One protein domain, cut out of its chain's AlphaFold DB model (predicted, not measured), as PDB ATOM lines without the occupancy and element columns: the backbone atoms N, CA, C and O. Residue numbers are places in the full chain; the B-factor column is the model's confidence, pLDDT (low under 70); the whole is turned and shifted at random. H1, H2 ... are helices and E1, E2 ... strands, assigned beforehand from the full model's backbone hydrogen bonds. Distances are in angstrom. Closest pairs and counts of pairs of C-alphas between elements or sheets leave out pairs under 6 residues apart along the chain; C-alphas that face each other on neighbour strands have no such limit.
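Overview. This is residues 3 to 82 of the 87 residues of an uncharacterized protein of Cohnella sp. CC-MHH1044 (UniProt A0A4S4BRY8). What is the main picture? A small antiparallel sheet, E1, E3, E2 in order, has H1 and H2 over one face, above its edge strand E2, while residues 72 to 82, with short H3, stick out as a free arm. What makes it up? The printed part has 80 residues, mixed in class, with three named helices and three named strands, in chain order E1, H1, H2, E2, E3, H3. How compact is it? It is loose, with a radius of gyration of the C-alphas of 14.9 A and spans of 45 by 32 by 19 A.

Arrangement. How is the sheet paired? E3, residues 64 to 69, is antiparallel to E1, residues 3 to 6, with N 5 and O 66 at 3.0 A, within hydrogen-bond range. E3 forms a hairpin with E2, residues 53 to 58, with N 67 and O 55 at 2.8 A, also within range. What is on it? H1, residues 14 to 25, runs along E2 at a height over the sheet of 8.3 A, the closest C-alphas being those of Asn 21 and Ile 56, 6.5 A. On the same face, H2, residues 36 to 48, forms two layers with the sheet, helix over strands; its closest C-alphas to E2 are those of His 41 and Gly 53, 4.5 A. H1 with residues 23 to 25 alone touches H2, C-alphas of Leu 24 and Lys 38 being closest at 4.8 A, at a steep tilt of 52 degrees. How does the chain cross? E1, H1, H2, E2 form a split strand-helix-strand unit, two strands running the same way with E3 between them, its crossover right-handed. In H1, H2 and H3, residues 75 to 81, every O i to N i+4 pair is within hydrogen-bond range.

Along the chain. Where do the elements begin and end? E1 starts at C-alpha 3 (235.812, 198.693, 334.847), and H3 ends at C-alpha 81 (226.390, 183.283, 318.829). How long are they? H2 measures 18.1 A, E2 17.3 A, H1 16.8 A, E3 16.3 A, E1 10.1 A and H3 10.0 A.

Size, cuts and confidence. How far does it reach? The C-alphas farthest apart, those of Ser 13 and Asn 80, are 45.7 A apart. Is it continuous and confident? The printed part has no cut and no long link; pLDDT is under 70 at residues 28 to 35.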
ATOM      1  N   LEU A   3     235.589 197.265 335.045       96.00
ATOM      2  CA  LEU A   3     235.812 198.693 334.847       96.00
ATOM      3  C   LEU A   3     235.695 199.389 336.200       96.00
ATOM      4  O   LEU A   3     234.772 199.097 336.959       96.00
ATOM      5  N   LEU A   4     236.639 200.278 336.491       95.44
ATOM      6  CA  LEU A   4     236.687 201.069 337.715       95.44
ATOM      7  C   LEU A   4     236.544 202.537 337.326       95.44
ATOM      8  O   LEU A   4     237.260 203.012 336.447       95.44
ATOM      9  N   MET A   5     235.598 203.227 337.950       93.19
ATOM     10  CA  MET A   5     235.372 204.659 337.766       93.19
ATOM     11  C   MET A   5     235.470 205.325 339.127       93.19
ATOM     12  O   MET A   5     234.762 204.922 340.045       93.19
ATOM     13  N   GLU A   6     236.350 206.309 339.257       94.25
ATOM     14  CA  GLU A   6     236.590 207.021 340.510       94.25
ATOM     15  C   GLU A   6     236.047 208.442 340.423       94.25
ATOM     16  O   GLU A   6     236.165 209.110 339.395       94.25
ATOM     17  N   ASP A   7     235.454 208.883 341.521       89.50
ATOM     18  CA  ASP A   7     234.967 210.233 341.746       89.50
ATOM     19  C   ASP A   7     235.773 210.872 342.895       89.50
ATOM     20  O   ASP A   7     236.234 210.187 343.807       89.50
ATOM     21  N   ASN A   8     235.986 212.185 342.833       90.62
ATOM     22  CA  ASN A   8     236.767 212.965 343.800       90.62
ATOM     23  C   ASN A   8     235.895 213.878 344.683       90.62
ATOM     24  O   ASN A   8     236.374 214.892 345.191       90.62
ATOM     25  N   GLY A   9     234.609 213.566 344.803       88.12
ATOM     26  CA  GLY A   9     233.655 214.246 345.662       88.12
ATOM     27  C   GLY A   9     233.858 213.924 347.141       88.12
ATOM     28  O   GLY A   9     234.875 213.378 347.554       88.12
ATOM     29  N   PHE A  10     232.857 214.266 347.950       85.31
ATOM     30  CA  PHE A  10     232.914 214.140 349.413       85.31
ATOM     31  C   PHE A  10     232.700 212.713 349.936       85.31
ATOM     32  O   PHE A  10     232.736 212.494 351.147       85.31
ATOM     33  N   GLY A  11     232.460 211.763 349.030       87.69
ATOM     34  CA  GLY A  11     232.243 210.368 349.370       87.69
ATOM     35  C   GLY A  11     230.943 210.152 350.130       87.69
ATOM     36  O   GLY A  11     230.030 210.978 350.117       87.69
ATOM     37  N   MET A  12     230.860 208.989 350.759       88.19
ATOM     38  CA  MET A  12     229.748 208.573 351.602       88.19
ATOM     39  C   MET A  12     230.313 207.782 352.779       88.19
ATOM     40  O   MET A  12     231.378 207.162 352.677       88.19
ATOM     41  N   SER A  13     229.602 207.791 353.901       92.06
ATOM     42  CA  SER A  13     229.902 206.895 355.012       92.06
ATOM     43  C   SER A  13     229.733 205.434 354.592       92.06
ATOM     44  O   SER A  13     229.065 205.107 353.609       92.06
ATOM     45  N   LYS A  14     230.333 204.522 355.360       90.50
ATOM     46  CA  LYS A  14     230.210 203.087 355.090       90.50
ATOM     47  C   LYS A  14     228.746 202.630 355.087       90.50
ATOM     48  O   LYS A  14     228.356 201.894 354.189       90.50
ATOM     49  N   ASP A  15     227.945 203.118 356.030       92.50
ATOM     50  CA  ASP A  15     226.530 202.753 356.146       92.50
ATOM     51  C   ASP A  15     225.711 203.252 354.945       92.50
ATOM     52  O   ASP A  15     224.849 202.537 354.439       92.50
ATOM     53  N   GLU A  16     226.016 204.449 354.434       90.69
ATOM     54  CA  GLU A  16     225.402 204.982 353.211       90.69
ATOM     55  C   GLU A  16     225.808 204.175 351.970       90.69
ATOM     56  O   GLU A  16     224.965 203.883 351.122       90.69
ATOM     57  N   ILE A  17     227.076 203.763 351.871       92.31
ATOM     58  CA  ILE A  17     227.560 202.893 350.788       92.31
ATOM     59  C   ILE A  17     226.876 201.524 350.846       92.31
ATOM     60  O   ILE A  17     226.470 200.989 349.810       92.31
ATOM     61  N   ASP A  18     226.734 200.949 352.037       92.75
ATOM     62  CA  ASP A  18     226.071 199.663 352.236       92.75
ATOM     63  C   ASP A  18     224.578 199.765 351.885       92.75
ATOM     64  O   ASP A  18     224.064 198.927 351.137       92.75
ATOM     65  N   ALA A  19     223.900 200.835 352.314       90.50
ATOM     66  CA  ALA A  19     222.516 201.121 351.938       90.50
ATOM     67  C   ALA A  19     222.358 201.302 350.420       90.50
ATOM     68  O   ALA A  19     221.437 200.745 349.821       90.50
ATOM     69  N   LEU A  20     223.280 202.011 349.765       89.19
ATOM     70  CA  LEU A  20     223.261 202.201 348.316       89.19
ATOM     71  C   LEU A  20     223.462 200.874 347.569       89.19
ATOM     72  O   LEU A  20     222.738 200.573 346.619       89.19
ATOM     73  N   ASN A  21     224.399 200.036 348.017       91.88
ATOM     74  CA  ASN A  21     224.585 198.695 347.462       91.88
ATOM     75  C   ASN A  21     223.343 197.809 347.674       91.88
ATOM     76  O   ASN A  21     223.000 197.027 346.786       91.88
ATOM     77  N   GLN A  22     222.637 197.928 348.802       89.88
ATOM     78  CA  GLN A  22     221.362 197.234 349.017       89.88
ATOM     79  C   GLN A  22     220.284 197.733 348.048       89.88
ATOM     80  O   GLN A  22     219.677 196.928 347.341       89.88
ATOM     81  N   GLN A  23     220.134 199.051 347.906       87.19
ATOM     82  CA  GLN A  23     219.176 199.657 346.977       87.19
ATOM     83  C   GLN A  23     219.399 199.229 345.521       87.19
ATOM     84  O   GLN A  23     218.426 199.061 344.778       87.19
ATOM     85  N   LEU A  24     220.656 199.025 345.100       87.75
ATOM     86  CA  LEU A  24     220.989 198.495 343.772       87.75
ATOM     87  C   LEU A  24     220.480 197.062 343.559       87.75
ATOM     88  O   LEU A  24     220.134 196.697 342.432       87.75
ATOM     89  N   ASN A  25     220.434 196.260 344.623       85.12
ATOM     90  CA  ASN A  25     219.965 194.877 344.589       85.12
ATOM     91  C   ASN A  25     218.446 194.749 344.762       85.12
ATOM     92  O   ASN A  25     217.878 193.732 344.360       85.12
ATOM     93  N   ASP A  26     217.781 195.765 345.309       82.81
ATOM     94  CA  ASP A  26     216.334 195.742 345.487       82.81
ATOM     95  C   ASP A  26     215.579 195.719 344.144       82.81
ATOM     96  O   ASP A  26     215.996 196.355 343.168       82.81
ATOM     97  N   PRO A  27     214.406 195.065 344.066       70.31
ATOM     98  CA  PRO A  27     213.518 195.183 342.915       70.31
ATOM     99  C   PRO A  27     213.131 196.652 342.661       70.31
ATOM    100  O   PRO A  27     212.924 197.422 343.602       70.31
ATOM    101  N   ILE A  28     213.020 197.066 341.393       66.31
ATOM    102  CA  ILE A  28     212.439 198.379 341.066       66.31
ATOM    103  C   ILE A  28     210.926 198.239 341.253       66.31
ATOM    104  O   ILE A  28     210.278 197.513 340.504       66.31
ATOM    105  N   ARG A  29     210.372 198.886 342.284       62.66
ATOM    106  CA  ARG A  29     208.922 198.903 342.550       62.66
ATOM    107  C   ARG A  29     208.236 200.173 342.038       62.66
ATOM    108  O   ARG A  29     207.033 200.145 341.817       62.66
ATOM    109  N   GLN A  30     208.982 201.259 341.839       55.84
ATOM    110  CA  GLN A  30     208.486 202.543 341.334       55.84
ATOM    111  C   GLN A  30     209.486 203.105 340.320       55.84
ATOM    112  O   GLN A  30     210.673 202.833 340.436       55.84
ATOM    113  N   ILE A  31     209.010 203.828 339.304       55.62
ATOM    114  CA  ILE A  31     209.814 204.291 338.154       55.62
ATOM    115  C   ILE A  31     210.399 205.704 338.382       55.62
ATOM    116  O   ILE A  31     211.314 206.105 337.668       55.62
ATOM    117  N   ASP A  32     209.957 206.421 339.421       52.06
ATOM    118  CA  ASP A  32     210.131 207.882 339.509       52.06
ATOM    119  C   ASP A  32     211.358 208.394 340.299       52.06
ATOM    120  O   ASP A  32     211.684 209.575 340.223       52.06
ATOM    121  N   GLU A  33     212.101 207.544 341.008       51.38
ATOM    122  CA  GLU A  33     213.246 207.949 341.845       51.38
ATOM    123  C   GLU A  33     214.615 207.546 341.258       51.38
ATOM    124  O   GLU A  33     215.131 206.463 341.505       51.38
ATOM    125  N   SER A  34     215.247 208.457 340.508       56.22
ATOM    126  CA  SER A  34     216.711 208.514 340.299       56.22
ATOM    127  C   SER A  34     217.407 207.169 339.988       56.22
ATOM    128  O   SER A  34     218.324 206.735 340.682       56.22
ATOM    129  N   TYR A  35     216.994 206.490 338.913       64.06
ATOM    130  CA  TYR A  35     217.312 205.069 338.686       64.06
ATOM    131  C   TYR A  35     218.486 204.752 337.743       64.06
ATOM    132  O   TYR A  35     218.589 203.616 337.282       64.06
ATOM    133  N   GLY A  36     219.396 205.683 337.442       79.38
ATOM    134  CA  GLY A  36     220.479 205.430 336.473       79.38
ATOM    135  C   GLY A  36     221.336 204.197 336.811       79.38
ATOM    136  O   GLY A  36     221.444 203.263 336.012       79.38
ATOM    137  N   LEU A  37     221.890 204.151 338.027       86.88
ATOM    138  CA  LEU A  37     222.759 203.053 338.471       86.88
ATOM    139  C   LEU A  37     221.980 201.759 338.735       86.88
ATOM    140  O   LEU A  37     222.433 200.683 338.353       86.88
ATOM    141  N   LYS A  38     220.790 201.845 339.336       86.88
ATOM    142  CA  LYS A  38     219.960 200.667 339.631       86.88
ATOM    143  C   LYS A  38     219.447 199.998 338.359       86.88
ATOM    144  O   LYS A  38     219.553 198.781 338.223       86.88
ATOM    145  N   ASN A  39     218.953 200.782 337.399       86.75
ATOM    146  CA  ASN A  39     218.513 200.266 336.106       86.75
ATOM    147  C   ASN A  39     219.671 199.600 335.355       86.75
ATOM    148  O   ASN A  39     219.511 198.495 334.835       86.75
ATOM    149  N   LEU A  40     220.848 200.232 335.360       88.94
ATOM    150  CA  LEU A  40     222.055 199.653 334.782       88.94
ATOM    151  C   LEU A  40     222.437 198.338 335.481       88.94
ATOM    152  O   LEU A  40     222.590 197.323 334.806       88.94
ATOM    153  N   HIS A  41     222.529 198.321 336.814       91.81
ATOM    154  CA  HIS A  41     222.860 197.132 337.605       91.81
ATOM    155  C   HIS A  41     221.910 195.962 337.302       91.81
ATOM    156  O   HIS A  41     222.362 194.851 337.022       91.81
ATOM    157  N   GLN A  42     220.600 196.213 337.282       89.00
ATOM    158  CA  GLN A  42     219.603 195.188 336.974       89.00
ATOM    159  C   GLN A  42     219.698 194.687 335.535       89.00
ATOM    160  O   GLN A  42     219.676 193.479 335.313       89.00
ATOM    161  N   ARG A  43     219.855 195.580 334.550       89.62
ATOM    162  CA  ARG A  43     220.035 195.171 333.148       89.62
ATOM    163  C   ARG A  43     221.275 194.303 332.988       89.62
ATOM    164  O   ARG A  43     221.196 193.253 332.363       89.62
ATOM    165  N   LEU A  44     222.397 194.680 333.599       91.75
ATOM    166  CA  LEU A  44     223.617 193.872 333.562       91.75
ATOM    167  C   LEU A  44     223.388 192.463 334.122       91.75
ATOM    168  O   LEU A  44     223.826 191.496 333.500       91.75
ATOM    169  N   LYS A  45     222.651 192.339 335.231       91.56
ATOM    170  CA  LYS A  45     222.274 191.036 335.794       91.56
ATOM    171  C   LYS A  45     221.354 190.230 334.882       91.56
ATOM    172  O   LYS A  45     221.561 189.032 334.728       91.56
ATOM    173  N   LEU A  46     220.370 190.876 334.257       88.50
ATOM    174  CA  LEU A  46     219.437 190.227 333.331       88.50
ATOM    175  C   LEU A  46     220.133 189.717 332.061       88.50
ATOM    176  O   LEU A  46     219.831 188.621 331.604       88.50
ATOM    177  N   PHE A  47     221.066 190.491 331.500       88.31
ATOM    178  CA  PHE A  47     221.748 190.136 330.251       88.31
ATOM    179  C   PHE A  47     222.919 189.170 330.444       88.31
ATOM    180  O   PHE A  47     223.154 188.319 329.588       88.31
ATOM    181  N   TYR A  48     223.685 189.314 331.528       88.88
ATOM    182  CA  TYR A  48     224.937 188.572 331.708       88.88
ATOM    183  C   TYR A  48     224.899 187.562 332.858       88.88
ATOM    184  O   TYR A  48     225.765 186.693 332.919       88.88
ATOM    185  N   GLY A  49     223.900 187.632 333.737       89.81
ATOM    186  CA  GLY A  49     223.748 186.760 334.899       89.81
ATOM    187  C   GLY A  49     224.013 187.473 336.232       89.81
ATOM    188  O   GLY A  49     224.552 188.582 336.261       89.81
ATOM    189  N   PRO A  50     223.661 186.835 337.362       90.00
ATOM    190  CA  PRO A  50     223.682 187.450 338.695       90.00
ATOM    191  C   PRO A  50     225.079 187.889 339.165       90.00
ATOM    192  O   PRO A  50     225.182 188.769 340.017       90.00
ATOM    193  N   ASP A  51     226.136 187.324 338.579       91.38
ATOM    194  CA  ASP A  51     227.535 187.635 338.892       91.38
ATOM    195  C   ASP A  51     228.041 188.946 338.272       91.38
ATOM    196  O   ASP A  51     229.214 189.295 338.453       91.38
ATOM    197  N   TYR A  52     227.204 189.640 337.498       94.50
ATOM    198  CA  TYR A  52     227.510 190.903 336.827       94.50
ATOM    199  C   TYR A  52     226.730 192.059 337.452       94.50
ATOM    200  O   TYR A  52     225.749 191.860 338.163       94.50
ATOM    201  N   GLY A  53     227.170 193.288 337.184       94.25
ATOM    202  CA  GLY A  53     226.525 194.484 337.715       94.25
ATOM    203  C   GLY A  53     227.515 195.512 338.236       94.25
ATOM    204  O   GLY A  53     228.688 195.532 337.857       94.25
ATOM    205  N   LEU A  54     226.985 196.375 339.092       94.62
ATOM    206  CA  LEU A  54     227.690 197.462 339.761       94.62
ATOM    207  C   LEU A  54     227.927 197.146 341.238       94.62
ATOM    208  O   LEU A  54     227.051 196.573 341.883       94.62
ATOM    209  N   HIS A  55     229.060 197.596 341.757       95.00
ATOM    210  CA  HIS A  55     229.375 197.640 343.179       95.00
ATOM    211  C   HIS A  55     230.035 198.981 343.502       95.00
ATOM    212  O   HIS A  55     230.852 199.464 342.719       95.00
ATOM    213  N   ILE A  56     229.666 199.596 344.623       93.81
ATOM    214  CA  ILE A  56     230.151 200.924 345.011       93.81
ATOM    215  C   ILE A  56     230.967 200.794 346.288       93.81
ATOM    216  O   ILE A  56     230.555 200.101 347.216       93.81
ATOM    217  N   GLN A  57     232.110 201.471 346.326       94.94
ATOM    218  CA  GLN A  57     232.995 201.529 347.485       94.94
ATOM    219  C   GLN A  57     233.530 202.950 347.679       94.94
ATOM    220  O   GLN A  57     233.596 203.720 346.724       94.94
ATOM    221  N   GLY A  58     233.949 203.288 348.895       93.12
ATOM    222  CA  GLY A  58     234.723 204.505 349.142       93.12
ATOM    223  C   GLY A  58     236.135 204.374 348.569       93.12
ATOM    224  O   GLY A  58     236.665 203.263 348.468       93.12
ATOM    225  N   ASN A  59     236.745 205.497 348.199       89.75
ATOM    226  CA  ASN A  59     238.108 205.535 347.674       89.75
ATOM    227  C   ASN A  59     239.073 206.293 348.600       89.75
ATOM    228  O   ASN A  59     238.670 206.977 349.541       89.75
ATOM    229  N   GLY A  60     240.376 206.160 348.335       84.69
ATOM    230  CA  GLY A  60     241.427 206.789 349.145       84.69
ATOM    231  C   GLY A  60     241.500 208.317 349.032       84.69
ATOM    232  O   GLY A  60     242.229 208.942 349.795       84.69
ATOM    233  N   TYR A  61     240.750 208.914 348.104       84.12
ATOM    234  CA  TYR A  61     240.682 210.358 347.873       84.12
ATOM    235  C   TYR A  61     239.494 211.017 348.584       84.12
ATOM    236  O   TYR A  61     239.292 212.219 348.440       84.12
ATOM    237  N   GLY A  62     238.722 210.243 349.352       83.19
ATOM    238  CA  GLY A  62     237.533 210.727 350.045       83.19
ATOM    239  C   GLY A  62     236.267 210.737 349.188       83.19
ATOM    240  O   GLY A  62     235.239 211.139 349.708       83.19
ATOM    241  N   GLY A  63     236.319 210.268 347.936       91.94
ATOM    242  CA  GLY A  63     235.160 210.084 347.057       91.94
ATOM    243  C   GLY A  63     234.725 208.619 346.942       91.94
ATOM    244  O   GLY A  63     235.002 207.795 347.820       91.94
ATOM    245  N   LEU A  64     234.051 208.268 345.847       94.12
ATOM    246  CA  LEU A  64     233.579 206.913 345.557       94.12
ATOM    247  C   LEU A  64     234.323 206.270 344.381       94.12
ATOM    248  O   LEU A  64     234.816 206.926 343.467       94.12
ATOM    249  N   THR A  65     234.358 204.945 344.377       95.50
ATOM    250  CA  THR A  65     234.714 204.128 343.220       95.50
ATOM    251  C   THR A  65     233.528 203.243 342.862       95.50
ATOM    252  O   THR A  65     233.049 202.457 343.682       95.50
ATOM    253  N   VAL A  66     233.086 203.320 341.610       95.00
ATOM    254  CA  VAL A  66     232.107 202.402 341.027       95.00
ATOM    255  C   VAL A  66     232.854 201.304 340.283       95.00
ATOM    256  O   VAL A  66     233.576 201.557 339.318       95.00
ATOM    257  N   GLN A  67     232.650 200.065 340.713       96.31
ATOM    258  CA  GLN A  67     233.119 198.871 340.030       96.31
ATOM    259  C   GLN A  67     232.007 198.309 339.150       96.31
ATOM    260  O   GLN A  67     230.923 197.993 339.636       96.31
ATOM    261  N   MET A  68     232.274 198.137 337.860       95.81
ATOM    262  CA  MET A  68     231.333 197.546 336.914       95.81
ATOM    263  C   MET A  68     231.917 196.276 336.299       95.81
ATOM    264  O   MET A  68     232.927 196.308 335.589       95.81
ATOM    265  N   LYS A  69     231.256 195.143 336.542       95.00
ATOM    266  CA  LYS A  69     231.638 193.844 335.983       95.00
ATOM    267  C   LYS A  69     230.816 193.560 334.733       95.00
ATOM    268  O   LYS A  69     229.593 193.476 334.790       95.00
ATOM    269  N   LEU A  70     231.513 193.381 333.610       91.75
ATOM    270  CA  LEU A  70     230.935 193.142 332.285       91.75
ATOM    271  C   LEU A  70     231.491 191.871 331.651       91.75
ATOM    272  O   LEU A  70     232.666 191.513 331.839       91.75
ATOM    273  N   ARG A  71     230.671 191.210 330.831       90.19
ATOM    274  CA  ARG A  71     231.142 190.133 329.960       90.19
ATOM    275  C   ARG A  71     232.002 190.744 328.854       90.19
ATOM    276  O   ARG A  71     231.576 191.655 328.156       90.19
ATOM    277  N   LYS A  72     233.233 190.250 328.705       88.88
ATOM    278  CA  LYS A  72     234.094 190.600 327.568       88.88
ATOM    279  C   LYS A  72     233.807 189.600 326.456       88.88
ATOM    280  O   LYS A  72     233.892 188.403 326.707       88.88
ATOM    281  N   MET A  73     233.474 190.085 325.268       86.12
ATOM    282  CA  MET A  73     233.231 189.258 324.085       86.12
ATOM    283  C   MET A  73     234.069 189.798 322.933       86.12
ATOM    284  O   MET A  73     234.229 191.015 322.815       86.12
ATOM    285  N   ARG A  74     234.616 188.911 322.096       87.94
ATOM    286  CA  ARG A  74     235.112 189.335 320.785       87.94
ATOM    287  C   ARG A  74     233.914 189.557 319.872       87.94
ATOM    288  O   ARG A  74     232.881 188.911 320.033       87.94
ATOM    289  N   VAL A  75     234.067 190.467 318.916       85.88
ATOM    290  CA  VAL A  75     233.017 190.755 317.930       85.88
ATOM    291  C   VAL A  75     232.650 189.481 317.164       85.88
ATOM    292  O   VAL A  75     231.473 189.173 317.040       85.88
ATOM    293  N   GLU A  76     233.646 188.696 316.752       88.81
ATOM    294  CA  GLU A  76     233.453 187.407 316.072       88.81
ATOM    295  C   GLU A  76     232.610 186.424 316.904       88.81
ATOM    296  O   GLU A  76     231.615 185.898 316.407       88.81
ATOM    297  N   ASP A  77     232.939 186.237 318.189       86.38
ATOM    298  CA  ASP A  77     232.190 185.352 319.097       86.38
ATOM    299  C   ASP A  77     230.728 185.800 319.260       86.38
ATOM    300  O   ASP A  77     229.819 184.973 319.318       86.38
ATOM    301  N   TYR A  78     230.494 187.115 319.333       81.56
ATOM    302  CA  TYR A  78     229.152 187.681 319.454       81.56
ATOM    303  C   TYR A  78     228.312 187.455 318.191       81.56
ATOM    304  O   TYR A  78     227.152 187.058 318.303       81.56
ATOM    305  N   MET A  79     228.900 187.675 317.009       80.94
ATOM    306  CA  MET A  79     228.229 187.483 315.719       80.94
ATOM    307  C   MET A  79     227.918 186.003 315.459       80.94
ATOM    308  O   MET A  79     226.833 185.675 314.986       80.94
ATOM    309  N   ASN A  80     228.825 185.098 315.837       82.81
ATOM    310  CA  ASN A  80     228.613 183.654 315.708       82.81
ATOM    311  C   ASN A  80     227.506 183.134 316.637       82.81
ATOM    312  O   ASN A  80     226.749 182.246 316.253       82.81
ATOM    313  N   ALA A  81     227.403 183.682 317.853       78.00
ATOM    314  CA  ALA A  81     226.390 183.283 318.829       78.00
ATOM    315  C   ALA A  81     224.987 183.847 318.536       78.00
ATOM    316  O   ALA A  81     224.004 183.284 319.007       78.00
ATOM    317  N   ASN A  82     224.882 184.942 317.775       70.19
ATOM    318  CA  ASN A  82     223.626 185.645 317.506       70.19
ATOM    319  C   ASN A  82     223.429 185.852 315.995       70.19
ATOM    320  O   ASN A  82     223.496 186.983 315.526       70.19
TER     321      ASN A  82